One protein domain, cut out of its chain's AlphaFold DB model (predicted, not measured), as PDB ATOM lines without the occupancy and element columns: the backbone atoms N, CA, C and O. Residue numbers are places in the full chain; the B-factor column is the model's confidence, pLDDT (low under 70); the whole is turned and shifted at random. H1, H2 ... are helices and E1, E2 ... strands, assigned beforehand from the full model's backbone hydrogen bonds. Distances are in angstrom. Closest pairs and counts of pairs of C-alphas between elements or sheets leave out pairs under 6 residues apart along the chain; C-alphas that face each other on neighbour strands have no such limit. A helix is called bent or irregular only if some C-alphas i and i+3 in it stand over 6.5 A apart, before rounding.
ATOM      1  N   LYS A 220     121.268 104.966  34.073       88.06
ATOM      2  CA  LYS A 220     122.516 105.115  34.835       88.06
ATOM      3  C   LYS A 220     122.337 104.793  36.324       88.06
ATOM      4  O   LYS A 220     123.145 104.060  36.877       88.06
ATOM      5  N   ILE A 221     121.281 105.306  36.961       86.94
ATOM      6  CA  ILE A 221     121.024 105.066  38.395       86.94
ATOM      7  C   ILE A 221     120.666 103.595  38.642       86.94
ATOM      8  O   ILE A 221     121.003 103.043  39.682       86.94
ATOM      9  N   THR A 222     119.978 102.952  37.696       91.00
ATOM     10  CA  THR A 222     119.446 101.586  37.861       91.00
ATOM     11  C   THR A 222     120.267 100.506  37.158       91.00
ATOM     12  O   THR A 222     119.861  99.346  37.154       91.00
ATOM     13  N   GLN A 223     121.434 100.846  36.604       89.25
ATOM     14  CA  GLN A 223     122.272  99.929  35.826       89.25
ATOM     15  C   GLN A 223     122.697  98.691  36.632       89.25
ATOM     16  O   GLN A 223     122.774  97.594  36.078       89.25
ATOM     17  N   GLY A 224     122.928  98.852  37.940       85.62
ATOM     18  CA  GLY A 224     123.257  97.760  38.859       85.62
ATOM     19  C   GLY A 224     122.074  96.862  39.238       85.62
ATOM     20  O   GLY A 224     122.268  95.824  39.873       85.62
ATOM     21  N   VAL A 225     120.845  97.218  38.845       89.25
ATOM     22  CA  VAL A 225     119.629  96.446  39.124       89.25
ATOM     23  C   VAL A 225     119.365  95.462  37.987       89.25
ATOM     24  O   VAL A 225     118.732  95.772  36.976       89.25
ATOM     25  N   GLY A 226     119.829  94.225  38.163       84.50
ATOM     26  CA  GLY A 226     119.546  93.139  37.223       84.50
ATOM     27  C   GLY A 226     118.041  92.851  37.074       84.50
ATOM     28  O   GLY A 226     117.239  93.135  37.965       84.50
ATOM     29  N   LYS A 227     117.645  92.210  35.962       85.44
ATOM     30  CA  LYS A 227     116.230  91.902  35.640       85.44
ATOM     31  C   LYS A 227     115.471  91.205  36.780       85.44
ATOM     32  O   LYS A 227     114.306  91.522  36.994       85.44
ATOM     33  N   ALA A 228     116.132  90.312  37.519       85.62
ATOM     34  CA  ALA A 228     115.547  89.575  38.645       85.62
ATOM     35  C   ALA A 228     115.101  90.474  39.818       85.62
ATOM     36  O   ALA A 228     114.213  90.096  40.569       85.62
ATOM     37  N   HIS A 229     115.690  91.666  39.949       89.44
ATOM     38  CA  HIS A 229     115.448  92.605  41.048       89.44
ATOM     39  C   HIS A 229     114.617  93.820  40.623       89.44
ATOM     40  O   HIS A 229     114.314  94.687  41.441       89.44
ATOM     41  N   LYS A 230     114.221  93.901  39.347       88.62
ATOM     42  CA  LYS A 230     113.517  95.065  38.792       88.62
ATOM     43  C   LYS A 230     112.164  95.319  39.464       88.62
ATOM     44  O   LYS A 230     111.752  96.465  39.581       88.62
ATOM     45  N   ASN A 231     111.507  94.270  39.955       90.81
ATOM     46  CA  ASN A 231     110.253  94.351  40.712       90.81
ATOM     47  C   ASN A 231     110.392  95.024  42.094       90.81
ATOM     48  O   ASN A 231     109.374  95.364  42.694       90.81
ATOM     49  N   LYS A 232     111.623  95.220  42.591       93.38
ATOM     50  CA  LYS A 232     111.929  95.972  43.819       93.38
ATOM     51  C   LYS A 232     112.031  97.485  43.559       93.38
ATOM     52  O   LYS A 232     112.038  98.257  44.515       93.38
ATOM     53  N   ILE A 233     112.066  97.920  42.292       93.62
ATOM     54  CA  ILE A 233     111.972  99.329  41.883       93.62
ATOM     55  C   ILE A 233     110.536  99.609  41.440       93.62
ATOM     56  O   ILE A 233     110.108  99.204  40.360       93.62
ATOM     57  N   VAL A 234     109.786 100.301  42.286       94.88
ATOM     58  CA  VAL A 234     108.349 100.529  42.124       94.88
ATOM     59  C   VAL A 234     108.103 101.960  41.667       94.88
ATOM     60  O   VAL A 234     108.634 102.907  42.246       94.88
ATOM     61  N   GLN A 235     107.277 102.155  40.640       93.94
ATOM     62  CA  GLN A 235     106.836 103.495  40.274       93.94
ATOM     63  C   GLN A 235     105.734 103.953  41.233       93.94
ATOM     64  O   GLN A 235     104.784 103.221  41.506       93.94
ATOM     65  N   ALA A 236     105.817 105.199  41.704       91.31
ATOM     66  CA  ALA A 236     104.845 105.745  42.645       91.31
ATOM     67  C   ALA A 236     103.387 105.647  42.180       91.31
ATOM     68  O   ALA A 236     102.512 105.329  42.980       91.31
ATOM     69  N   VAL A 237     103.121 105.918  40.897       89.88
ATOM     70  CA  VAL A 237     101.753 105.896  40.358       89.88
ATOM     71  C   VAL A 237     101.146 104.492  40.368       89.88
ATOM     72  O   VAL A 237      99.953 104.366  40.614       89.88
ATOM     73  N   ASP A 238     101.961 103.448  40.189       93.50
ATOM     74  CA  ASP A 238     101.496 102.057  40.205       93.50
ATOM     75  C   ASP A 238     101.115 101.637  41.631       93.50
ATOM     76  O   ASP A 238     100.054 101.051  41.856       93.50
ATOM     77  N   PHE A 239     101.940 102.018  42.615       94.38
ATOM     78  CA  PHE A 239     101.640 101.804  44.031       94.38
ATOM     79  C   PHE A 239     100.374 102.552  44.467       94.38
ATOM     80  O   PHE A 239      99.503 101.970  45.112       94.38
ATOM     81  N   LEU A 240     100.255 103.835  44.109       92.44
ATOM     82  CA  LEU A 240      99.096 104.661  44.462       92.44
ATOM     83  C   LEU A 240      97.808 104.118  43.839       92.44
ATOM     84  O   LEU A 240      96.793 104.045  44.533       92.44
ATOM     85  N   LYS A 241      97.869 103.653  42.585       93.25
ATOM     86  CA  LYS A 241      96.741 102.998  41.923       93.25
ATOM     87  C   LYS A 241      96.296 101.754  42.688       93.25
ATOM     88  O   LYS A 241      95.122 101.638  43.028       93.25
ATOM     89  N   ALA A 242      97.231 100.859  43.010       94.12
ATOM     90  CA  ALA A 242      96.929  99.649  43.773       94.12
ATOM     91  C   ALA A 242      96.336  99.971  45.157       94.12
ATOM     92  O   ALA A 242      95.354  99.355  45.569       94.12
ATOM     93  N   ALA A 243      96.890 100.964  45.859       92.06
ATOM     94  CA  ALA A 243      96.397 101.390  47.166       92.06
ATOM     95  C   ALA A 243      94.978 101.985  47.094       92.06
ATOM     96  O   ALA A 243      94.136 101.665  47.933       92.06
ATOM     97  N   ASN A 244      94.691 102.805  46.078       92.38
ATOM     98  CA  ASN A 244      93.354 103.345  45.836       92.38
ATOM     99  C   ASN A 244      92.339 102.242  45.502       92.38
ATOM    100  O   ASN A 244      91.247 102.240  46.065       92.38
ATOM    101  N   ASP A 245      92.717 101.274  44.666       91.88
ATOM    102  CA  ASP A 245      91.888 100.108  44.345       91.88
ATOM    103  C   ASP A 245      91.539  99.279  45.589       91.88
ATOM    104  O   ASP A 245      90.403  98.827  45.738       91.88
ATOM    105  N   ILE A 246      92.507  99.078  46.490       90.38
ATOM    106  CA  ILE A 246      92.277  98.389  47.766       90.38
ATOM    107  C   ILE A 246      91.292  99.184  48.623       90.38
ATOM    108  O   ILE A 246      90.344  98.610  49.153       90.38
ATOM    109  N   ALA A 247      91.499 100.496  48.754       88.62
ATOM    110  CA  ALA A 247      90.645 101.361  49.561       88.62
ATOM    111  C   ALA A 247      89.184 101.318  49.094       88.62
ATOM    112  O   ALA A 247      88.281 101.123  49.902       88.62
ATOM    113  N   GLU A 248      88.973 101.429  47.783       87.62
ATOM    114  CA  GLU A 248      87.651 101.372  47.165       87.62
ATOM    115  C   GLU A 248      86.997  99.996  47.361       87.62
ATOM    116  O   GLU A 248      85.829  99.902  47.733       87.62
ATOM    117  N   ALA A 249      87.752  98.907  47.179       88.38
ATOM    118  CA  ALA A 249      87.241  97.556  47.393       88.38
ATOM    119  C   ALA A 249      86.814  97.312  48.852       88.38
ATOM    120  O   ALA A 249      85.781  96.677  49.082       88.38
ATOM    121  N   LEU A 250      87.572  97.836  49.821       85.69
ATOM    122  CA  LEU A 250      87.247  97.765  51.247       85.69
ATOM    123  C   LEU A 250      86.040  98.639  51.618       85.69
ATOM    124  O   LEU A 250      85.254  98.235  52.473       85.69
ATOM    125  N   GLU A 251      85.877  99.802  50.983       85.62
ATOM    126  CA  GLU A 251      84.706 100.671  51.173       85.62
ATOM    127  C   GLU A 251      83.431 100.011  50.627       85.62
ATOM    128  O   GLU A 251      82.403 100.009  51.301       85.62
ATOM    129  N   MET A 252      83.506  99.373  49.452       85.75
ATOM    130  CA  MET A 252      82.372  98.650  48.859       85.75
ATOM    131  C   MET A 252      82.010  97.362  49.612       85.75
ATOM    132  O   MET A 252      80.853  96.946  49.594       85.75
ATOM    133  N   HIS A 253      82.979  96.724  50.274       87.44
ATOM    134  CA  HIS A 253      82.784  95.450  50.968       87.44
ATOM    135  C   HIS A 253      83.341  95.504  52.405       87.44
ATOM    136  O   HIS A 253      84.320  94.825  52.732       87.44
ATOM    137  N   PRO A 254      82.709  96.266  53.318       80.81
ATOM    138  CA  PRO A 254      83.227  96.461  54.676       80.81
ATOM    139  C   PRO A 254      83.258  95.162  55.501       80.81
ATOM    140  O   PRO A 254      84.076  95.016  56.414       80.81
ATOM    141  N   ALA A 255      82.401  94.198  55.153       87.25
ATOM    142  CA  ALA A 255      82.269  92.903  55.817       87.25
ATOM    143  C   ALA A 255      83.308  91.848  55.383       87.25
ATOM    144  O   ALA A 255      83.223  90.713  55.846       87.25
ATOM    145  N   LEU A 256      84.282  92.192  54.523       81.69
ATOM    146  CA  LEU A 256      85.348  91.262  54.125       81.69
ATOM    147  C   LEU A 256      86.077  90.707  55.351       81.69
ATOM    148  O   LEU A 256      86.570  91.470  56.194       81.69
ATOM    149  N   SER A 257      86.197  89.382  55.411       84.56
ATOM    150  CA  SER A 257      86.983  88.679  56.421       84.56
ATOM    151  C   SER A 257      88.471  89.018  56.300       84.56
ATOM    152  O   SER A 257      88.953  89.450  55.251       84.56
ATOM    153  N   MET A 258      89.244  88.778  57.362       78.00
ATOM    154  CA  MET A 258      90.692  89.034  57.340       78.00
ATOM    155  C   MET A 258      91.414  88.273  56.218       78.00
ATOM    156  O   MET A 258      92.297  88.833  55.573       78.00
ATOM    157  N   ASN A 259      91.005  87.033  55.932       82.50
ATOM    158  CA  ASN A 259      91.593  86.231  54.856       82.50
ATOM    159  C   ASN A 259      91.306  86.823  53.470       82.50
ATOM    160  O   ASN A 259      92.176  86.816  52.602       82.50
ATOM    161  N   GLU A 260      90.101  87.354  53.253       86.19
ATOM    162  CA  GLU A 260      89.742  87.995  51.985       86.19
ATOM    163  C   GLU A 260      90.466  89.330  51.803       86.19
ATOM    164  O   GLU A 260      90.935  89.623  50.706       86.19
ATOM    165  N   ARG A 261      90.637  90.106  52.882       81.75
ATOM    166  CA  ARG A 261      91.449  91.333  52.869       81.75
ATOM    167  C   ARG A 261      92.906  91.032  52.525       81.75
ATOM    168  O   ARG A 261      93.491  91.718  51.693       81.75
ATOM    169  N   GLU A 262      93.475  89.983  53.114       85.06
ATOM    170  CA  GLU A 262      94.842  89.549  52.813       85.06
ATOM    171  C   GLU A 262      94.988  89.089  51.356       85.06
ATOM    172  O   GLU A 262      95.976  89.406  50.692       85.06
ATOM    173  N   LYS A 263      93.986  88.377  50.828       90.19
ATOM    174  CA  LYS A 263      93.947  87.984  49.416       90.19
ATOM    175  C   LYS A 263      93.896  89.205  48.493       90.19
ATOM    176  O   LYS A 263      94.673  89.260  47.545       90.19
ATOM    177  N   LEU A 264      93.040  90.182  48.796       88.88
ATOM    178  CA  LEU A 264      92.922  91.437  48.049       88.88
ATOM    179  C   LEU A 264      94.247  92.215  48.031       88.88
ATOM    180  O   LEU A 264      94.679  92.672  46.975       88.88
ATOM    181  N   LEU A 265      94.910  92.333  49.186       87.12
ATOM    182  CA  LEU A 265      96.218  92.984  49.306       87.12
ATOM    183  C   LEU A 265      97.258  92.309  48.405       87.12
ATOM    184  O   LEU A 265      97.923  92.986  47.621       87.12
ATOM    185  N   LYS A 266      97.356  90.975  48.465       89.31
ATOM    186  CA  LYS A 266      98.282  90.200  47.627       89.31
ATOM    187  C   LYS A 266      97.981  90.336  46.137       89.31
ATOM    188  O   LYS A 266      98.914  90.465  45.351       89.31
ATOM    189  N   GLU A 267      96.706  90.321  45.758       93.62
ATOM    190  CA  GLU A 267      96.270  90.462  44.367       93.62
ATOM    191  C   GLU A 267      96.618  91.842  43.795       93.62
ATOM    192  O   GLU A 267      97.128  91.936  42.680       93.62
ATOM    193  N   LYS A 268      96.367  92.911  44.558       92.81
ATOM    194  CA  LYS A 268      96.528  94.291  44.079       92.81
ATOM    195  C   LYS A 268      97.958  94.811  44.177       92.81
ATOM    196  O   LYS A 268      98.406  95.503  43.268       92.81
ATOM    197  N   LEU A 269      98.676  94.502  45.257       91.06
ATOM    198  CA  LEU A 269     100.038  95.005  45.466       91.06
ATOM    199  C   LEU A 269     101.103  94.062  44.904       91.06
ATOM    200  O   LEU A 269     102.127  94.536  44.416       91.06
ATOM    201  N   GLY A 270     100.900  92.744  44.961       91.88
ATOM    202  CA  GLY A 270     101.898  91.769  44.518       91.88
ATOM    203  C   GLY A 270     103.282  92.038  45.128       91.88
ATOM    204  O   GLY A 270     103.442  92.102  46.346       91.88
ATOM    205  N   SER A 271     104.300  92.248  44.285       90.12
ATOM    206  CA  SER A 271     105.660  92.583  44.745       90.12
ATOM    207  C   SER A 271     105.783  93.976  45.381       90.12
ATOM    208  O   SER A 271     106.746  94.217  46.113       90.12
ATOM    209  N   MET A 272     104.818  94.869  45.135       93.44
ATOM    210  CA  MET A 272     104.746  96.228  45.682       93.44
ATOM    211  C   MET A 272     104.183  96.279  47.109       93.44
ATOM    212  O   MET A 272     104.038  97.371  47.652       93.44
ATOM    213  N   ASP A 273     103.866  95.137  47.732       89.25
ATOM    214  CA  ASP A 273     103.411  95.104  49.125       89.25
ATOM    215  C   ASP A 273     104.498  95.695  50.040       89.25
ATOM    216  O   ASP A 273     105.610  95.157  50.060       89.25
ATOM    217  N   PRO A 274     104.236  96.807  50.749       84.88
ATOM    218  CA  PRO A 274     105.255  97.510  51.516       84.88
ATOM    219  C   PRO A 274     105.487  96.894  52.903       84.88
ATOM    220  O   PRO A 274     106.393  97.321  53.611       84.88
ATOM    221  N   ARG A 275     104.670  95.927  53.328       79.25
ATOM    222  CA  ARG A 275     104.735  95.361  54.679       79.25
ATOM    223  C   ARG A 275     106.041  94.614  54.911       79.25
ATOM    224  O   ARG A 275     106.508  93.890  54.036       79.25
ATOM    225  N   ASN A 276     106.583  94.758  56.122       76.56
ATOM    226  CA  ASN A 276     107.797  94.081  56.591       76.56
ATOM    227  C   ASN A 276     109.038  94.327  55.721       76.56
ATOM    228  O   ASN A 276     109.914  93.472  55.671       76.56
ATOM    229  N   LYS A 277     109.106  95.477  55.038       82.88
ATOM    230  CA  LYS A 277     110.214  95.827  54.145       82.88
ATOM    231  C   LYS A 277     110.932  97.084  54.600       82.88
ATOM    232  O   LYS A 277     110.289  98.050  55.013       82.88
ATOM    233  N   LYS A 278     112.254  97.126  54.414       83.94
ATOM    234  CA  LYS A 278     112.991  98.396  54.393       83.94
ATOM    235  C   LYS A 278     112.733  99.127  53.074       83.94
ATOM    236  O   LYS A 278     113.157  98.658  52.015       83.94
ATOM    237  N   ILE A 279     112.042 100.264  53.126       86.00
ATOM    238  CA  ILE A 279     111.611 101.013  51.934       86.00
ATOM    239  C   ILE A 279     112.369 102.328  51.831       86.00
ATOM    240  O   ILE A 279     112.488 103.039  52.824       86.00
ATOM    241  N   VAL A 280     112.810 102.678  50.620       87.62
ATOM    242  CA  VAL A 280     113.287 104.027  50.294       87.62
ATOM    243  C   VAL A 280     112.334 104.705  49.319       87.62
ATOM    244  O   VAL A 280     112.160 104.248  48.190       87.62
ATOM    245  N   VAL A 281     111.727 105.820  49.724       86.69
ATOM    246  CA  VAL A 281     110.929 106.665  48.818       86.69
ATOM    247  C   VAL A 281     111.816 107.778  48.277       86.69
ATOM    248  O   VAL A 281     112.305 108.599  49.047       86.69
ATOM    249  N   VAL A 282     112.010 107.828  46.959       86.31
ATOM    250  CA  VAL A 282     112.804 108.872  46.301       86.31
ATOM    251  C   VAL A 282     111.889 109.919  45.688       86.31
ATOM    252  O   VAL A 282     111.281 109.693  44.641       86.31
ATOM    253  N   GLY A 283     111.841 111.096  46.304       77.00
ATOM    254  CA  GLY A 283     111.071 112.229  45.810       77.00
ATOM    255  C   GLY A 283     110.671 113.180  46.932       77.00
ATOM    256  O   GLY A 283     110.413 112.764  48.053       77.00
ATOM    257  N   GLY A 284     110.597 114.474  46.621       70.56
ATOM    258  CA  GLY A 284     110.178 115.510  47.576       70.56
ATOM    259  C   GLY A 284     108.794 116.101  47.310       70.56
ATOM    260  O   GLY A 284     108.449 117.070  47.969       70.56
ATOM    261  N   GLY A 285     108.058 115.589  46.314       71.44
ATOM    262  CA  GLY A 285     106.768 116.114  45.838       71.44
ATOM    263  C   GLY A 285     105.543 115.574  46.597       71.44
ATOM    264  O   GLY A 285     105.673 114.682  47.435       71.44
ATOM    265  N   ASP A 286     104.342 116.048  46.243       75.19
ATOM    266  CA  ASP A 286     103.070 115.561  46.816       75.19
ATOM    267  C   ASP A 286     102.908 114.047  46.660       75.19
ATOM    268  O   ASP A 286     102.492 113.361  47.589       75.19
ATOM    269  N   THR A 287     103.326 113.504  45.513       79.88
ATOM    270  CA  THR A 287     103.339 112.062  45.244       79.88
ATOM    271  C   THR A 287     104.119 111.278  46.305       79.88
ATOM    272  O   THR A 287     103.663 110.227  46.749       79.88
ATOM    273  N   ALA A 288     105.278 111.785  46.738       80.00
ATOM    274  CA  ALA A 288     106.080 111.132  47.770       80.00
ATOM    275  C   ALA A 288     105.381 111.198  49.134       80.00
ATOM    276  O   ALA A 288     105.300 110.189  49.831       80.00
ATOM    277  N   GLN A 289     104.810 112.355  49.485       77.12
ATOM    278  CA  GLN A 289     104.040 112.527  50.722       77.12
ATOM    279  C   GLN A 289     102.823 111.597  50.778       77.12
ATOM    280  O   GLN A 289     102.532 111.012  51.820       77.12
ATOM    281  N   ASP A 290     102.138 111.414  49.654       82.25
ATOM    282  CA  ASP A 290     100.979 110.534  49.544       82.25
ATOM    283  C   ASP A 290     101.352 109.059  49.730       82.25
ATOM    284  O   ASP A 290     100.661 108.340  50.455       82.25
ATOM    285  N   ILE A 291     102.483 108.621  49.167       84.75
ATOM    286  CA  ILE A 291     103.038 107.281  49.413       84.75
ATOM    287  C   ILE A 291     103.378 107.092  50.890       84.75
ATOM    288  O   ILE A 291     102.978 106.096  51.490       84.75
ATOM    289  N   ILE A 292     104.092 108.049  51.488       78.75
ATOM    290  CA  ILE A 292     104.494 107.982  52.897       78.75
ATOM    291  C   ILE A 292     103.259 107.851  53.783       78.75
ATOM    292  O   ILE A 292     103.232 107.005  54.675       78.75
ATOM    293  N   ARG A 293     102.202 108.627  53.517       77.06
ATOM    294  CA  ARG A 293     100.925 108.544  54.244       77.06
ATOM    295  C   ARG A 293     100.256 107.182  54.091       77.06
ATOM    296  O   ARG A 293      99.773 106.644  55.082       77.06
ATOM    297  N   TRP A 294     100.243 106.616  52.885       81.75
ATOM    298  CA  TRP A 294      99.707 105.275  52.646       81.75
ATOM    299  C   TRP A 294     100.447 104.210  53.452       81.75
ATOM    300  O   TRP A 294      99.829 103.459  54.207       81.75
ATOM    301  N   ILE A 295     101.773 104.184  53.325       79.81
ATOM    302  CA  ILE A 295     102.635 103.214  54.001       79.81
ATOM    303  C   ILE A 295     102.485 103.341  55.521       79.81
ATOM    304  O   ILE A 295     102.172 102.362  56.194       79.81
ATOM    305  N   SER A 296     102.641 104.559  56.044       71.81
ATOM    306  CA  SER A 296     102.641 104.841  57.483       71.81
ATOM    307  C   SER A 296     101.294 104.588  58.163       71.81
ATOM    308  O   SER A 296     101.274 104.090  59.284       71.81
ATOM    309  N   ARG A 297     100.167 104.916  57.514       69.50
ATOM    310  CA  ARG A 297      98.843 104.852  58.158       69.50
ATOM    311  C   ARG A 297      98.072 103.566  57.892       69.50
ATOM    312  O   ARG A 297      97.289 103.162  58.745       69.50
ATOM    313  N   TYR A 298      98.239 102.960  56.718       69.00
ATOM    314  CA  TYR A 298      97.319 101.914  56.255       69.00
ATOM    315  C   TYR A 298      97.976 100.549  56.074       69.00
ATOM    316  O   TYR A 298      97.302  99.538  56.256       69.00
ATOM    317  N   PHE A 299      99.272 100.499  55.754       71.75
ATOM    318  CA  PHE A 299      99.960  99.227  55.526       71.75
ATOM    319  C   PHE A 299     100.806  98.751  56.707       71.75
ATOM    320  O   PHE A 299     101.056  97.557  56.795       71.75
ATOM    321  N   TYR A 300     101.174  99.619  57.651       65.88
ATOM    322  CA  TYR A 300     101.868  99.230  58.883       65.88
ATOM    323  C   TYR A 300     100.938  99.261  60.113       65.88
ATOM    324  O   TYR A 300     100.934 100.242  60.860       65.88
ATOM    325  N   PRO A 301     100.130  98.212  60.371       50.44
ATOM    326  CA  PRO A 301      99.413  98.091  61.635       50.44
ATOM    327  C   PRO A 301     100.393  97.863  62.800       50.44
ATOM    328  O   PRO A 301     101.495  97.353  62.633       50.44
ATOM    329  N   ALA A 302      99.974  98.221  64.015       49.47
ATOM    330  CA  ALA A 302     100.832  98.475  65.178       49.47
ATOM    331  C   ALA A 302     101.827  97.364  65.621       49.47
ATOM    332  O   ALA A 302     102.681  97.657  66.470       49.47
ATOM    333  N   ASN A 303     101.739  96.132  65.104       44.09
ATOM    334  CA  ASN A 303     102.448  94.952  65.623       44.09
ATOM    335  C   ASN A 303     103.500  94.324  64.688       44.09
ATOM    336  O   ASN A 303     104.342  93.607  65.210       44.09
ATOM    337  N   ASP A 304     103.526  94.647  63.392       49.06
ATOM    338  CA  ASP A 304     104.541  94.167  62.435       49.06
ATOM    339  C   ASP A 304     105.133  95.388  61.721       49.06
ATOM    340  O   ASP A 304     104.415  96.101  61.020       49.06
ATOM    341  N   ARG A 305     106.404  95.719  61.992       47.28
ATOM    342  CA  ARG A 305     106.997  97.033  61.670       47.28
ATOM    343  C   ARG A 305     108.267  96.885  60.838       47.28
ATOM    344  O   ARG A 305     109.235  96.300  61.306       47.28
ATOM    345  N   GLY A 306     108.266  97.444  59.633       47.69
ATOM    346  CA  GLY A 306     109.460  97.651  58.811       47.69
ATOM    347  C   GLY A 306     110.004  99.074  58.965       47.69
ATOM    348  O   GLY A 306     109.391  99.915  59.626       47.69
ATOM    349  N   THR A 307     111.156  99.343  58.352       51.97
ATOM    350  CA  THR A 307     111.855 100.642  58.398       51.97
ATOM    351  C   THR A 307     111.549 101.447  57.130       51.97
ATOM    352  O   THR A 307     111.697 100.942  56.017       51.97
ATOM    353  N   LEU A 308     111.150 102.714  57.262       54.22
ATOM    354  CA  LEU A 308     110.854 103.593  56.126       54.22
ATOM    355  C   LEU A 308     111.888 104.717  56.056       54.22
ATOM    356  O   LEU A 308     111.817 105.655  56.829       54.22
ATOM    357  N   CYS A 309     112.804 104.686  55.099       53.56
ATOM    358  CA  CYS A 309     113.681 105.823  54.834       53.56
ATOM    359  C   CYS A 309     113.077 106.685  53.712       53.56
ATOM    360  O   CYS A 309     112.655 106.191  52.663       53.56
ATOM    361  N   VAL A 310     112.987 107.991  53.929       55.84
ATOM    362  CA  VAL A 310     112.425 108.949  52.978       55.84
ATOM    363  C   VAL A 310     113.533 109.857  52.471       55.84
ATOM    364  O   VAL A 310     114.086 110.666  53.211       55.84
ATOM    365  N   LEU A 311     113.796 109.796  51.170       51.44
ATOM    366  CA  LEU A 311     114.674 110.738  50.495       51.44
ATOM    367  C   LEU A 311     113.841 111.904  49.948       51.44
ATOM    368  O   LEU A 311     113.394 111.888  48.794       51.44
ATOM    369  N   ALA A 312     113.612 112.916  50.782       51.47
ATOM    370  CA  ALA A 312     112.900 114.122  50.377       51.47
ATOM    371  C   ALA A 312     113.884 115.183  49.860       51.47
ATOM    372  O   ALA A 312     115.008 115.339  50.322       51.47
ATOM    373  N   ARG A 313     113.508 115.887  48.789       45.91
ATOM    374  CA  ARG A 313     114.481 116.616  47.967       45.91
ATOM    375  C   ARG A 313     114.181 118.103  47.857       45.91
ATOM    376  O   ARG A 313     113.560 118.529  46.881       45.91
ATOM    377  N   GLY A 314     114.765 118.900  48.748       39.50
ATOM    378  CA  GLY A 314     114.930 120.352  48.628       39.50
ATOM    379  C   GLY A 314     114.366 121.146  49.819       39.50
ATOM    380  O   GLY A 314     113.443 120.684  50.484       39.50
ATOM    381  N   PRO A 315     114.892 122.351  50.075       37.50
ATOM    382  CA  PRO A 315     114.320 123.268  51.051       37.50
ATOM    383  C   PRO A 315     112.953 123.744  50.561       37.50
ATOM    384  O   PRO A 315     112.705 123.792  49.353       37.50
ATOM    385  N   GLN A 316     112.097 124.168  51.490       41.28
ATOM    386  CA  GLN A 316     110.943 124.991  51.149       41.28
ATOM    387  C   GLN A 316     111.465 126.254  50.429       41.28
ATOM    388  O   GLN A 316     112.177 127.039  51.048       41.28
ATOM    389  N   PRO A 317     111.178 126.455  49.133       38.28
ATOM    390  CA  PRO A 317     111.659 127.605  48.390       38.28
ATOM    391  C   PRO A 317     110.979 128.866  48.922       38.28
ATOM    392  O   PRO A 317     109.749 128.929  48.997       38.28
ATOM    393  N   VAL A 318     111.771 129.871  49.285       36.78
ATOM    394  CA  VAL A 318     111.264 131.194  49.655       36.78
ATOM    395  C   VAL A 318     110.966 131.951  48.363       36.78
ATOM    396  O   VAL A 318     111.842 132.129  47.525       36.78
ATOM    397  N   GLY A 319     109.712 132.369  48.174       41.25
ATOM    398  CA  GLY A 319     109.323 133.197  47.027       41.25
ATOM    399  C   GLY A 319     108.885 132.447  45.765       41.25
ATOM    400  O   GLY A 319     108.966 133.007  44.673       41.25
ATOM    401  N   ARG A 320     108.372 131.210  45.867       39.25
ATOM    402  CA  ARG A 320     107.579 130.666  44.750       39.25
ATOM    403  C   ARG A 320     106.363 131.554  44.501       39.25
ATOM    404  O   ARG A 320     105.780 132.087  45.444       39.25
ATOM    405  N   ALA A 321     105.967 131.672  43.231       35.88
ATOM    406  CA  ALA A 321     104.658 132.212  42.899       35.88
ATOM    407  C   ALA A 321     103.614 131.496  43.765       35.88
ATOM    408  O   ALA A 321     103.697 130.278  43.939       35.88
ATOM    409  N   ILE A 322     102.665 132.272  44.287       34.00
ATOM    410  CA  ILE A 322     101.498 131.863  45.085       34.00
ATOM    411  C   ILE A 322     100.945 130.483  44.676       34.00
ATOM    412  O   ILE A 322     100.498 129.717  45.518       34.00
ATOM    413  N   PHE A 323     101.015 130.155  43.384       30.62
ATOM    414  CA  PHE A 323     100.523 128.928  42.778       30.62
ATOM    415  C   PHE A 323     101.268 127.632  43.111       30.62
ATOM    416  O   PHE A 323     100.642 126.604  42.966       30.62
ATOM    417  N   ASP A 324     102.512 127.608  43.600       34.59
ATOM    418  CA  ASP A 324     103.279 126.350  43.699       34.59
ATOM    419  C   ASP A 324     103.835 126.064  45.103       34.59
ATOM    420  O   ASP A 324     105.053 126.024  45.300       34.59
ATOM    421  N   ARG A 325     102.986 125.792  46.107       39.50
ATOM    422  CA  ARG A 325     103.487 125.312  47.411       39.50
ATOM    423  C   ARG A 325     104.377 124.079  47.229       39.50
ATOM    424  O   ARG A 325     104.022 123.093  46.590       39.50
ATOM    425  N   TYR A 326     105.571 124.152  47.804       35.81
ATOM    426  CA  TYR A 326     106.389 122.976  48.073       35.81
ATOM    427  C   TYR A 326     105.631 122.105  49.078       35.81
ATOM    428  O   TYR A 326     104.998 122.687  49.966       35.81
ATOM    429  N   PRO A 327     105.647 120.765  48.973       40.16
ATOM    430  CA  PRO A 327     104.874 119.938  49.884       40.16
ATOM    431  C   PRO A 327     105.275 120.286  51.305       40.16
ATOM    432  O   PRO A 327     106.447 120.187  51.676       40.16
ATOM    433  N   ALA A 328     104.314 120.765  52.090       37.53
ATOM    434  CA  ALA A 328     104.566 120.971  53.498       37.53
ATOM    435  C   ALA A 328     104.957 119.606  54.071       37.53
ATOM    436  O   ALA A 328     104.232 118.625  53.865       37.53
ATOM    437  N   ILE A 329     106.082 119.546  54.796       38.38
ATOM    438  CA  ILE A 329     106.333 118.421  55.700       38.38
ATOM    439  C   ILE A 329     105.044 118.251  56.490       38.38
ATOM    440  O   ILE A 329     104.498 119.239  56.995       38.38
ATOM    441  N   SER A 330     104.514 117.030  56.513       38.56
ATOM    442  CA  SER A 330     103.281 116.737  57.226       38.56
ATOM    443  C   SER A 330     103.378 117.304  58.644       38.56
ATOM    444  O   SER A 330     104.103 116.768  59.473       38.56
ATOM    445  N   ARG A 331     102.650 118.397  58.913       33.94
ATOM    446  CA  ARG A 331     102.569 119.020  60.244       33.94
ATOM    447  C   ARG A 331     101.730 118.201  61.219       33.94
ATOM    448  O   ARG A 331     101.641 118.572  62.383       33.94
ATOM    449  N   ALA A 332     101.122 117.109  60.744       36.00
ATOM    450  CA  ALA A 332     100.534 116.112  61.617       36.00
ATOM    451  C   ALA A 332     101.638 115.625  62.556       36.00
ATOM    452  O   ALA A 332     102.605 115.005  62.103       36.00
ATOM    453  N   LEU A 333     101.499 115.966  63.838       33.97
ATOM    454  CA  LEU A 333     102.376 115.506  64.904       33.97
ATOM    455  C   LEU A 333     102.566 113.993  64.733       33.97
ATOM    456  O   LEU A 333     101.625 113.283  64.376       33.97
ATOM    457  N   THR A 334     103.759 113.473  65.002       43.62
ATOM    458  CA  THR A 334     104.022 112.024  65.090       43.62
ATOM    459  C   THR A 334     102.917 111.284  65.869       43.62
ATOM    460  O   THR A 334     102.513 110.188  65.478       43.62
ATOM    461  N   ALA A 335     102.316 111.953  66.861       34.06
ATOM    462  CA  ALA A 335     101.129 111.526  67.603       34.06
ATOM    463  C   ALA A 335      99.827 111.374  66.771       34.06
ATOM    464  O   ALA A 335      99.105 110.396  66.957       34.06
ATOM    465  N   GLU A 336      99.519 112.280  65.835       36.72
ATOM    466  CA  GLU A 336      98.337 112.202  64.950       36.72
ATOM    467  C   GLU A 336      98.435 111.056  63.935       36.72
ATOM    468  O   GLU A 336      97.423 110.512  63.496       36.72
ATOM    469  N   ASN A 337      99.656 110.653  63.573       42.22
ATOM    470  CA  ASN A 337      99.878 109.526  62.671       42.22
ATOM    471  C   ASN A 337      99.823 108.164  63.380       42.22
ATOM    472  O   ASN A 337      99.941 107.147  62.700       42.22
ATOM    473  N   LYS A 338      99.668 108.124  64.718       42.03
ATOM    474  CA  LYS A 338      99.797 106.901  65.541       42.03
ATOM    475  C   LYS A 338     101.029 106.062  65.173       42.03
ATOM    476  O   LYS A 338     101.045 104.845  65.366       42.03
ATOM    477  N   LEU A 339     102.061 106.716  64.645       44.50
ATOM    478  CA  LEU A 339     103.342 106.090  64.405       44.50
ATOM    479  C   LEU A 339     103.934 105.886  65.794       44.50
ATOM    480  O   LEU A 339     104.096 106.845  66.545       44.50
ATOM    481  N   ARG A 340     104.247 104.639  66.161       41.75
ATOM    482  CA  ARG A 340     105.334 104.460  67.137       41.75
ATOM    483  C   ARG A 340     106.603 105.020  66.485       41.75
ATOM    484  O   ARG A 340     106.570 105.317  65.294       41.75
ATOM    485  N   ASP A 341     107.699 105.126  67.217       42.88
ATOM    486  CA  ASP A 341     109.036 105.424  66.685       42.88
ATOM    487  C   ASP A 341     109.506 104.361  65.655       42.88
ATOM    488  O   ASP A 341     110.493 103.661  65.848       42.88
ATOM    489  N   ALA A 342     108.754 104.149  64.574       46.12
ATOM    490  CA  ALA A 342     109.220 103.563  63.344       46.12
ATOM    491  C   ALA A 342     110.201 104.591  62.793       46.12
ATOM    492  O   ALA A 342     109.830 105.749  62.609       46.12
ATOM    493  N   GLU A 343     111.447 104.168  62.631       56.72
ATOM    494  CA  GLU A 343     112.601 104.958  62.215       56.72
ATOM    495  C   GLU A 343     112.361 105.556  60.817       56.72
ATOM    496  O   GLU A 343     112.855 105.049  59.809       56.72
ATOM    497  N   VAL A 344     111.524 106.596  60.734       59.72
ATOM    498  CA  VAL A 344     111.358 107.384  59.522       59.72
ATOM    499  C   VAL A 344     112.524 108.342  59.441       59.72
ATOM    500  O   VAL A 344     112.511 109.417  60.037       59.72
ATOM    501  N   GLU A 345     113.552 107.933  58.714       66.38
ATOM    502  CA  GLU A 345     114.704 108.778  58.449       66.38
ATOM    503  C   GLU A 345     114.406 109.659  57.235       66.38
ATOM    504  O   GLU A 345     114.218 109.156  56.128       66.38
ATOM    505  N   PHE A 346     114.335 110.975  57.437       68.25
ATOM    506  CA  PHE A 346     114.233 111.930  56.339       68.25
ATOM    507  C   PHE A 346     115.619 112.437  55.963       68.25
ATOM    508  O   PHE A 346     116.244 113.177  56.720       68.25
ATOM    509  N   ILE A 347     116.056 112.103  54.757       67.50
ATOM    510  CA  ILE A 347     117.305 112.597  54.187       67.50
ATOM    511  C   ILE A 347     116.938 113.760  53.256       67.50
ATOM    512  O   ILE A 347     116.516 113.545  52.118       67.50
ATOM    513  N   ASN A 348     117.021 114.991  53.782       65.56
ATOM    514  CA  ASN A 348     116.534 116.213  53.134       65.56
ATOM    515  C   ASN A 348     117.661 117.094  52.597       65.56
ATOM    516  O   ASN A 348     118.483 117.560  53.371       65.56
ATOM    517  N   GLY A 349     117.630 117.433  51.306       62.16
ATOM    518  CA  GLY A 349     118.396 118.586  50.807       62.16
ATOM    519  C   GLY A 349     117.807 119.907  51.307       62.16
ATOM    520  O   GLY A 349     116.591 120.006  51.465       62.16
ATOM    521  N   ASN A 350     118.633 120.933  51.501       64.19
ATOM    522  CA  ASN A 350     118.214 122.243  52.003       64.19
ATOM    523  C   ASN A 350     118.720 123.397  51.094       64.19
ATOM    524  O   ASN A 350     119.057 123.200  49.923       64.19
ATOM    525  N   THR A 351     118.712 124.634  51.597       63.75
ATOM    526  CA  THR A 351     119.148 125.830  50.849       63.75
ATOM    527  C   THR A 351     120.639 125.825  50.538       63.75
ATOM    528  O   THR A 351     121.053 126.471  49.577       63.75
ATOM    529  N   SER A 352     121.416 125.076  51.319       62.62
ATOM    530  CA  SER A 352     122.870 125.014  51.305       62.62
ATOM    531  C   SER A 352     123.410 123.720  50.659       62.62
ATOM    532  O   SER A 352     124.560 123.717  50.222       62.62
ATOM    533  N   TYR A 353     122.602 122.662  50.474       68.94
ATOM    534  CA  TYR A 353     123.006 121.437  49.761       68.94
ATOM    535  C   TYR A 353     121.876 120.645  49.066       68.94
ATOM    536  O   TYR A 353     120.685 120.724  49.380       68.94
ATOM    537  N   LEU A 354     122.276 119.836  48.085       74.00
ATOM    538  CA  LEU A 354     121.460 119.017  47.193       74.00
ATOM    539  C   LEU A 354     121.646 117.529  47.500       74.00
ATOM    540  O   LEU A 354     122.765 117.048  47.497       74.00
ATOM    541  N   ILE A 355     120.559 116.778  47.680       75.81
ATOM    542  CA  ILE A 355     120.618 115.326  47.921       75.81
ATOM    543  C   ILE A 355     120.128 114.552  46.706       75.81
ATOM    544  O   ILE A 355     118.985 114.744  46.304       75.81
ATOM    545  N   GLU A 356     120.924 113.652  46.132       77.75
ATOM    546  CA  GLU A 356     120.562 112.888  44.935       77.75
ATOM    547  C   GLU A 356     120.878 111.401  45.012       77.75
ATOM    548  O   GLU A 356     121.984 111.063  45.404       77.75
ATOM    549  N   PRO A 357     119.982 110.497  44.566       84.88
ATOM    550  CA  PRO A 357     120.399 109.122  44.332       84.88
ATOM    551  C   PRO A 357     121.325 109.094  43.113       84.88
ATOM    552  O   PRO A 357     120.967 109.595  42.043       84.88
ATOM    553  N   THR A 358     122.505 108.510  43.273       86.19
ATOM    554  CA  THR A 358     123.469 108.332  42.181       86.19
ATOM    555  C   THR A 358     123.425 106.922  41.631       86.19
ATOM    556  O   THR A 358     123.494 106.747  40.415       86.19
ATOM    557  N   GLU A 359     123.256 105.932  42.508       90.62
ATOM    558  CA  GLU A 359     123.312 104.519  42.150       90.62
ATOM    559  C   GLU A 359     122.357 103.678  42.998       90.62
ATOM    560  O   GLU A 359     122.180 103.908  44.195       90.62
ATOM    561  N   ILE A 360     121.766 102.666  42.366       91.69
ATOM    562  CA  ILE A 360     121.032 101.587  43.018       91.69
ATOM    563  C   ILE A 360     121.642 100.270  42.541       91.69
ATOM    564  O   ILE A 360     121.578  99.927  41.361       91.69
ATOM    565  N   ASN A 361     122.218  99.527  43.481       92.00
ATOM    566  CA  ASN A 361     122.933  98.282  43.237       92.00
ATOM    567  C   ASN A 361     122.276  97.124  43.996       92.00
ATOM    568  O   ASN A 361     121.592  97.325  45.000       92.00
ATOM    569  N   VAL A 362     122.486  95.901  43.515       92.19
ATOM    570  CA  VAL A 362     122.016  94.680  44.183       92.19
ATOM    571  C   VAL A 362     123.119  94.135  45.091       92.19
ATOM    572  O   VAL A 362     124.249  93.928  44.653       92.19
ATOM    573  N   CYS A 363     122.774  93.852  46.345       88.06
ATOM    574  CA  CYS A 363     123.620  93.179  47.327       88.06
ATOM    575  C   CYS A 363     122.879  91.934  47.839       88.06
ATOM    576  O   CYS A 363     122.035  92.017  48.732       88.06
ATOM    577  N   GLY A 364     123.159  90.773  47.239       87.56
ATOM    578  CA  GLY A 364     122.411  89.539  47.511       87.56
ATOM    579  C   GLY A 364     120.953  89.658  47.057       87.56
ATOM    580  O   GLY A 364     120.697  89.948  45.895       87.56
ATOM    581  N   GLU A 365     120.012  89.465  47.983       88.94
ATOM    582  CA  GLU A 365     118.570  89.660  47.760       88.94
ATOM    583  C   GLU A 365     118.092  91.080  48.096       88.94
ATOM    584  O   GLU A 365     116.898  91.368  48.031       88.94
ATOM    585  N   LYS A 366     118.975  91.997  48.485       92.06
ATOM    586  CA  LYS A 366     118.589  93.360  48.858       92.06
ATOM    587  C   LYS A 366     119.236  94.380  47.938       92.06
ATOM    588  O   LYS A 366     120.066  94.062  47.088       92.06
ATOM    589  N   LEU A 367     118.793  95.615  48.071       93.12
ATOM    590  CA  LEU A 367     119.286  96.764  47.344       93.12
ATOM    591  C   LEU A 367     120.170  97.607  48.260       93.12
ATOM    592  O   LEU A 367     119.944  97.717  49.468       93.12
ATOM    593  N   LYS A 368     121.163  98.229  47.643       93.44
ATOM    594  CA  LYS A 368     121.983  99.285  48.214       93.44
ATOM    595  C   LYS A 368     121.758 100.540  47.385       93.44
ATOM    596  O   LYS A 368     121.846 100.485  46.159       93.44
ATOM    597  N   ILE A 369     121.469 101.653  48.046       91.31
ATOM    598  CA  ILE A 369     121.301 102.954  47.396       91.31
ATOM    599  C   ILE A 369     122.438 103.859  47.834       91.31
ATOM    600  O   ILE A 369     122.676 104.008  49.031       91.31
ATOM    601  N   VAL A 370     123.104 104.475  46.863       90.06
ATOM    602  CA  VAL A 370     124.098 105.519  47.103       90.06
ATOM    603  C   VAL A 370     123.439 106.870  46.870       90.06
ATOM    604  O   VAL A 370     122.783 107.101  45.848       90.06
ATOM    605  N   ILE A 371     123.588 107.749  47.851       86.06
ATOM    606  CA  ILE A 371     123.049 109.099  47.852       86.06
ATOM    607  C   ILE A 371     124.209 110.075  47.926       86.06
ATOM    608  O   ILE A 371     125.050 109.992  48.810       86.06
ATOM    609  N   LYS A 372     124.205 111.041  47.023       85.25
ATOM    610  CA  LYS A 372     125.164 112.129  46.961       85.25
ATOM    611  C   LYS A 372     124.559 113.384  47.578       85.25
ATOM    612  O   LYS A 372     123.541 113.880  47.097       85.25
ATOM    613  N   GLU A 373     125.187 113.895  48.622       85.12
ATOM    614  CA  GLU A 373     124.942 115.212  49.194       85.12
ATOM    615  C   GLU A 373     125.964 116.194  48.619       85.12
ATOM    616  O   GLU A 373     127.149 116.132  48.921       85.12
ATOM    617  N   SER A 374     125.506 117.086  47.753       82.88
ATOM    618  CA  SER A 374     126.314 118.042  47.007       82.88
ATOM    619  C   SER A 374     126.057 119.456  47.517       82.88
ATOM    620  O   SER A 374     124.956 119.986  47.358       82.88
ATOM    621  N   HIS A 375     127.056 120.080  48.136       83.69
ATOM    622  CA  HIS A 375     126.918 121.424  48.698       83.69
ATOM    623  C   HIS A 375     126.885 122.475  47.591       83.69
ATOM    624  O   HIS A 375     127.600 122.369  46.594       83.69
ATOM    625  N   TYR A 376     126.041 123.495  47.738       82.88
ATOM    626  CA  TYR A 376     126.052 124.622  46.810       82.88
ATOM    627  C   TYR A 376     127.269 125.512  47.067       82.88
ATOM    628  O   TYR A 376     127.812 125.573  48.170       82.88
ATOM    629  N   ARG A 377     127.692 126.244  46.038       81.12
ATOM    630  CA  ARG A 377     128.715 127.276  46.173       81.12
ATOM    631  C   ARG A 377     128.271 128.309  47.214       81.12
ATOM    632  O   ARG A 377     127.110 128.709  47.209       81.12
ATOM    633  N   TYR A 378     129.210 128.745  48.053       81.50
ATOM    634  CA  TYR A 378     128.968 129.631  49.199       81.50
ATOM    635  C   TYR A 378     128.136 128.997  50.328       81.50
ATOM    636  O   TYR A 378     127.383 129.685  51.012       81.50
ATOM    637  N   HIS A 379     128.225 127.670  50.494       78.94
ATOM    638  CA  HIS A 379     127.509 126.929  51.536       78.94
ATOM    639  C   HIS A 379     127.664 127.570  52.923       78.94
ATOM    640  O   HIS A 379     126.656 127.863  53.564       78.94
ATOM    641  N   ASP A 380     128.903 127.837  53.353       81.56
ATOM    642  CA  ASP A 380     129.186 128.370  54.690       81.56
ATOM    643  C   ASP A 380     128.572 129.769  54.868       81.56
ATOM    644  O   ASP A 380     128.002 130.077  55.911       81.56
ATOM    645  N   GLU A 381     128.637 130.624  53.847       81.62
ATOM    646  CA  GLU A 381     128.053 131.965  53.870       81.62
ATOM    647  C   GLU A 381     126.519 131.916  53.886       81.62
ATOM    648  O   GLU A 381     125.889 132.650  54.642       81.62
ATOM    649  N   ILE A 382     125.908 131.014  53.112       78.44
ATOM    650  CA  ILE A 382     124.450 130.812  53.077       78.44
ATOM    651  C   ILE A 382     123.920 130.295  54.421       78.44
ATOM    652  O   ILE A 382     122.805 130.642  54.814       78.44
ATOM    653  N   GLU A 383     124.670 129.438  55.118       77.44
ATOM    654  CA  GLU A 383     124.244 128.928  56.427       77.44
ATOM    655  C   GLU A 383     124.351 129.979  57.533       77.44
ATOM    656  O   GLU A 383     123.503 130.006  58.427       77.44
ATOM    657  N   ASN A 384     125.351 130.860  57.452       83.44
ATOM    658  CA  ASN A 384     125.642 131.841  58.496       83.44
ATOM    659  C   ASN A 384     124.978 133.215  58.276       83.44
ATOM    660  O   ASN A 384     124.922 134.006  59.219       83.44
ATOM    661  N   ASP A 385     124.452 133.504  57.081       82.31
ATOM    662  CA  ASP A 385     123.813 134.782  56.735       82.31
ATOM    663  C   ASP A 385     122.360 134.589  56.247       82.31
ATOM    664  O   ASP A 385     122.073 133.937  55.237       82.31
ATOM    665  N   LEU A 386     121.413 135.195  56.972       76.44
ATOM    666  CA  LEU A 386     119.980 135.110  56.685       76.44
ATOM    667  C   LEU A 386     119.596 135.765  55.349       76.44
ATOM    668  O   LEU A 386     118.686 135.280  54.672       76.44
ATOM    669  N   ASP A 387     120.257 136.853  54.966       76.94
ATOM    670  CA  ASP A 387     119.983 137.549  53.712       76.94
ATOM    671  C   ASP A 387     120.599 136.798  52.532       76.94
ATOM    672  O   ASP A 387     119.939 136.642  51.501       76.94
ATOM    673  N   ALA A 388     121.789 136.213  52.708       76.31
ATOM    674  CA  ALA A 388     122.355 135.283  51.730       76.31
ATOM    675  C   ALA A 388     121.431 134.073  51.508       76.31
ATOM    676  O   ALA A 388     121.168 133.693  50.366       76.31
ATOM    677  N   LYS A 389     120.855 133.519  52.582       73.69
ATOM    678  CA  LYS A 389     119.865 132.436  52.508       73.69
ATOM    679  C   LYS A 389     118.608 132.839  51.739       73.69
ATOM    680  O   LYS A 389     118.178 132.109  50.848       73.69
ATOM    681  N   ARG A 390     118.055 134.024  52.023       71.06
ATOM    682  CA  ARG A 390     116.901 134.576  51.291       71.06
ATOM    683  C   ARG A 390     117.199 134.760  49.806       71.06
ATOM    684  O   ARG A 390     116.381 134.371  48.980       71.06
ATOM    685  N   LEU A 391     118.354 135.332  49.461       74.31
ATOM    686  CA  LEU A 391     118.767 135.532  48.070       74.31
ATOM    687  C   LEU A 391     118.963 134.199  47.344       74.31
ATOM    688  O   LEU A 391     118.471 134.032  46.230       74.31
ATOM    689  N   GLN A 392     119.619 133.235  47.992       72.94
ATOM    690  CA  GLN A 392     119.795 131.887  47.459       72.94
ATOM    691  C   GLN A 392     118.450 131.211  47.188       72.94
ATOM    692  O   GLN A 392     118.293 130.498  46.193       72.94
ATOM    693  N   ASP A 393     117.459 131.449  48.045       66.00
ATOM    694  CA  ASP A 393     116.130 130.880  47.877       66.00
ATOM    695  C   ASP A 393     115.362 131.406  46.668       66.00
ATOM    696  O   ASP A 393     114.603 130.642  46.066       66.00
ATOM    697  N   LEU A 394     115.639 132.642  46.247       65.62
ATOM    698  CA  LEU A 394     115.082 133.223  45.025       65.62
ATOM    699  C   LEU A 394     115.668 132.601  43.748       65.62
ATOM    700  O   LEU A 394     115.048 132.677  42.686       65.62
ATOM    701  N   ILE A 395     116.849 131.980  43.826       65.94
ATOM    702  CA  ILE A 395     117.503 131.357  42.672       65.94
ATOM    703  C   ILE A 395     116.852 129.991  42.394       65.94
ATOM    704  O   ILE A 395     116.843 129.127  43.288       65.94
ATOM    705  N   PRO A 396     116.349 129.741  41.163       60.50
ATOM    706  CA  PRO A 396     115.851 128.431  40.764       60.50
ATOM    707  C   PRO A 396     116.892 127.345  41.022       60.50
ATOM    708  O   PRO A 396     118.080 127.536  40.769       60.50
ATOM    709  N   ARG A 397     116.455 126.192  41.525       61.62
ATOM    710  CA  ARG A 397     117.349 125.119  41.986       61.62
ATOM    711  C   ARG A 397     118.328 124.670  40.903       61.62
ATOM    712  O   ARG A 397     119.497 124.458  41.190       61.62
ATOM    713  N   GLU A 398     117.849 124.554  39.673       60.38
ATOM    714  CA  GLU A 398     118.615 124.187  38.483       60.38
ATOM    715  C   GLU A 398     119.706 125.202  38.104       60.38
ATOM    716  O   GLU A 398     120.622 124.860  37.364       60.38
ATOM    717  N   MET A 399     119.626 126.435  38.615       66.50
ATOM    718  CA  MET A 399     120.631 127.483  38.410       66.50
ATOM    719  C   MET A 399     121.640 127.579  39.561       66.50
ATOM    720  O   MET A 399     122.631 128.300  39.444       66.50
ATOM    721  N   ARG A 400     121.412 126.875  40.678       75.56
ATOM    722  CA  ARG A 400     122.326 126.894  41.825       75.56
ATOM    723  C   ARG A 400     123.563 126.062  41.501       75.56
ATOM    724  O   ARG A 400     123.464 124.877  41.192       75.56
ATOM    725  N   GLN A 401     124.734 126.688  41.577       78.44
ATOM    726  CA  GLN A 401     126.006 126.015  41.316       78.44
ATOM    727  C   GLN A 401     126.378 125.110  42.488       78.44
ATOM    728  O   GLN A 401     126.365 125.549  43.636       78.44
ATOM    729  N   VAL A 402     126.726 123.864  42.185       80.44
ATOM    730  CA  VAL A 402     127.268 122.896  43.142       80.44
ATOM    731  C   VAL A 402     128.783 123.075  43.240       80.44
ATOM    732  O   VAL A 402     129.444 123.320  42.231       80.44
ATOM    733  N   ASP A 403     129.332 122.959  44.447       81.31
ATOM    734  CA  ASP A 403     130.767 122.808  44.669       81.31
ATOM    735  C   ASP A 403     131.125 121.315  44.665       81.31
ATOM    736  O   ASP A 403     130.920 120.600  45.648       81.31
ATOM    737  N   ASP A 404     131.682 120.837  43.551       71.94
ATOM    738  CA  ASP A 404     132.058 119.427  43.383       71.94
ATOM    739  C   ASP A 404     133.072 118.942  44.435       71.94
ATOM    740  O   ASP A 404     133.149 117.741  44.698       71.94
ATOM    741  N   LYS A 405     133.824 119.852  45.076       75.44
ATOM    742  CA  LYS A 405     134.796 119.506  46.127       75.44
ATOM    743  C   LYS A 405     134.149 119.241  47.487       75.44
ATOM    744  O   LYS A 405     134.806 118.674  48.356       75.44
ATOM    745  N   ARG A 406     132.890 119.639  47.680       78.00
ATOM    746  CA  ARG A 406     132.125 119.454  48.921       78.00
ATOM    747  C   ARG A 406     130.942 118.532  48.666       78.00
ATOM    748  O   ARG A 406     129.780 118.937  48.656       78.00
ATOM    749  N   THR A 407     131.281 117.274  48.414       80.06
ATOM    750  CA  THR A 407     130.308 116.202  48.251       80.06
ATOM    751  C   THR A 407     130.509 115.144  49.328       80.06
ATOM    752  O   THR A 407     131.632 114.689  49.534       80.06
ATOM    753  N   ILE A 408     129.417 114.712  49.957       84.00
ATOM    754  CA  ILE A 408     129.377 113.565  50.868       84.00
ATOM    755  C   ILE A 408     128.540 112.460  50.219       84.00
ATOM    756  O   ILE A 408     127.483 112.731  49.649       84.00
ATOM    757  N   GLU A 409     129.005 111.216  50.289       86.06
ATOM    758  CA  GLU A 409     128.223 110.054  49.867       86.06
ATOM    759  C   GLU A 409     127.684 109.309  51.084       86.06
ATOM    760  O   GLU A 409     128.411 109.016  52.033       86.06
ATOM    761  N   HIS A 410     126.396 108.995  51.035       84.44
ATOM    762  CA  HIS A 410     125.672 108.242  52.046       84.44
ATOM    763  C   HIS A 410     125.192 106.931  51.434       84.44
ATOM    764  O   HIS A 410     124.639 106.913  50.331       84.44
ATOM    765  N   GLU A 411     125.368 105.828  52.153       89.00
ATOM    766  CA  GLU A 411     124.941 104.507  51.696       89.00
ATOM    767  C   GLU A 411     123.774 103.989  52.532       89.00
ATOM    768  O   GLU A 411     123.893 103.783  53.740       89.00
ATOM    769  N   ILE A 412     122.654 103.691  51.871       87.50
ATOM    770  CA  ILE A 412     121.534 102.987  52.493       87.50
ATOM    771  C   ILE A 412     121.586 101.529  52.062       87.50
ATOM    772  O   ILE A 412     121.265 101.182  50.925       87.50
ATOM    773  N   ASN A 413     121.966 100.672  53.004       89.75
ATOM    774  CA  ASN A 413     122.053  99.228  52.811       89.75
ATOM    775  C   ASN A 413     120.752  98.514  53.203       89.75
ATOM    776  O   ASN A 413     119.892  99.083  53.887       89.75
ATOM    777  N   GLU A 414     120.651  97.240  52.819       89.88
ATOM    778  CA  GLU A 414     119.563  96.330  53.194       89.88
ATOM    779  C   GLU A 414     118.164  96.800  52.746       89.88
ATOM    780  O   GLU A 414     117.175  96.523  53.420       89.88
ATOM    781  N   VAL A 415     118.063  97.522  51.627       90.25
ATOM    782  CA  VAL A 415     116.793  98.052  51.110       90.25
ATOM    783  C   VAL A 415     116.036  96.970  50.344       90.25
ATOM    784  O   VAL A 415     116.568  96.337  49.443       90.25
ATOM    785  N   GLU A 416     114.764  96.759  50.655       91.00
ATOM    786  CA  GLU A 416     113.939  95.729  50.008       91.00
ATOM    787  C   GLU A 416     113.039  96.295  48.909       91.00
ATOM    788  O   GLU A 416     112.575  95.554  48.040       91.00
ATOM    789  N   MET A 417     112.799  97.608  48.926       91.88
ATOM    790  CA  MET A 417     112.004  98.297  47.917       91.88
ATOM    791  C   MET A 417     112.423  99.758  47.772       91.88
ATOM    792  O   MET A 417     112.603 100.466  48.763       91.88
ATOM    793  N   VAL A 418     112.503 100.232  46.530       92.75
ATOM    794  CA  VAL A 418     112.677 101.651  46.204       92.75
ATOM    795  C   VAL A 418     111.457 102.140  45.448       92.75
ATOM    796  O   VAL A 418     111.112 101.575  44.413       92.75
ATOM    797  N   ILE A 419     110.825 103.205  45.931       92.81
ATOM    798  CA  ILE A 419     109.677 103.823  45.271       92.81
ATOM    799  C   ILE A 419     110.121 105.111  44.573       92.81
ATOM    800  O   ILE A 419     110.561 106.067  45.211       92.81
ATOM    801  N   CYS A 420     109.986 105.144  43.247       91.00
ATOM    802  CA  CYS A 420     110.282 106.295  42.400       91.00
ATOM    803  C   CYS A 420     109.115 107.292  42.422       91.00
ATOM    804  O   CYS A 420     108.103 107.092  41.747       91.00
ATOM    805  N   ALA A 421     109.268 108.384  43.173       86.12
ATOM    806  CA  ALA A 421     108.303 109.476  43.313       86.12
ATOM    807  C   ALA A 421     108.861 110.809  42.774       86.12
ATOM    808  O   ALA A 421     108.638 111.881  43.338       86.12
TER     809      ALA A 421
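This is residues 220 to 421 of the 526 residues of the protein "Pyr_redox_2 domain-containing protein" of Gammaproteobacteria bacterium RIFCSPHIGHO2_12_FULL_38_11 (UniProt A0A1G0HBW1). A small parallel sheet, in the order E1 E7 E2 E3, forms the core, with helices H2 and H4 over one face and a longer, twisted antiparallel sheet, E4 E5 E6, partly face to face with the other. The helical hairpin of H2 and H3 reaches one end of the long axis, the corner of H5 and H6 the other; residues 331 to 336 stick out. The printed part has 202 residues, with six named helices and seven named strands in the order H1 E1 H2 H3 E2 H4 E3 E4 E5 H5 H6 E6 E7, class mixed. The whole is compact, with a radius of gyration of the C-alphas of 19.0 A and spans of 59 by 40 by 29 A.

Look first at the parallel strands E1 (233 to 235), E7 (417 to 420), E2 (279 to 282) and E3 (308 to 311); C-alpha 420 is at (110.282, 106.295, 42.400). Find C-alpha 353 at (123.006, 121.437, 49.761), where E4 begins, running 28.4 A to residue 363; E5 (366 to 376) spans 32.2 A, and E6 (402 to 415), 28.1 A, bends by 91 degrees at residue 405. H2 (236 to 252) spans 24.4 A; H5 is residues 379 to 384 and H6 386 to 394. Three helices are irregular: H1 (227 to 232), C-alphas 228 and 231 7.4 A apart; H3 (258 to 272), 268 and 271 9.3 A; H4 (286 to 299), only just, 296 and 299 6.52 A.

In the parallel sheet, find N 420 and O 234 at 2.8 A between E1 and E7, N 282 and O 419 at 2.9 A between E7 and E2, and N 309 and O 279 at 2.8 A between E2 and E3. E1, H2 H3, E2 is a split strand-helix-strand unit, E7 between its strands; E2, H4, E3 is an unsplit one, its strands neighbours; both crossovers are right-handed. H2 and H4 on one face make two layers, helices and sheet; H4 runs along E2, 0 degrees on the local plane, at a height over the sheet of 10.2 A. H2 touches H3 at a shallow tilt of 14 degrees, opposite ways, the closest C-alphas being Ala 242 and Lys 268, 5.4 A. Residues 236 to 243 of H2 alone touch H4, closest C-alphas Leu 240 and Ile 291, 6.8 A. Residues 271 to 272 of H3 alone touch H1, closest C-alphas Asn 231 and Ser 271, 6.4 A, and only graze the parallel sheet; H1 only grazes both sheets. The two sheets form a sandwich, two sheets face to face, 10.0 A centre to centre where they face each other, strands at 35 degrees. E4 and E5 are a hairpin, N 356 and O 372 2.8 A apart; N 371 and O 410 of E5 and E6 are 2.8 A apart. H5 only grazes this sheet and touches H6 only at the corner, closest C-alphas Ile 382 and Lys 389, 4.9 A. Every O i to N i+4 pair is within hydrogen-bond range in H2, H4, H5 and H6; H3 has 9 of 11, and H1 0 of 2 but 2 of 3 O i to N i+3 pairs.

The two C-alphas farthest apart, those of Ala 255 and Glu 381, are 60.2 A apart. The printed part has no cut. The link E3 to E4, residues 312 to 352, is long; its residues 345 to 346 pair parallel with 309 to 310 of E3. Mean pLDDT of the printed part is 74.0; residues 297 to 298, 300 to 353 and 393 to 399 are under 70.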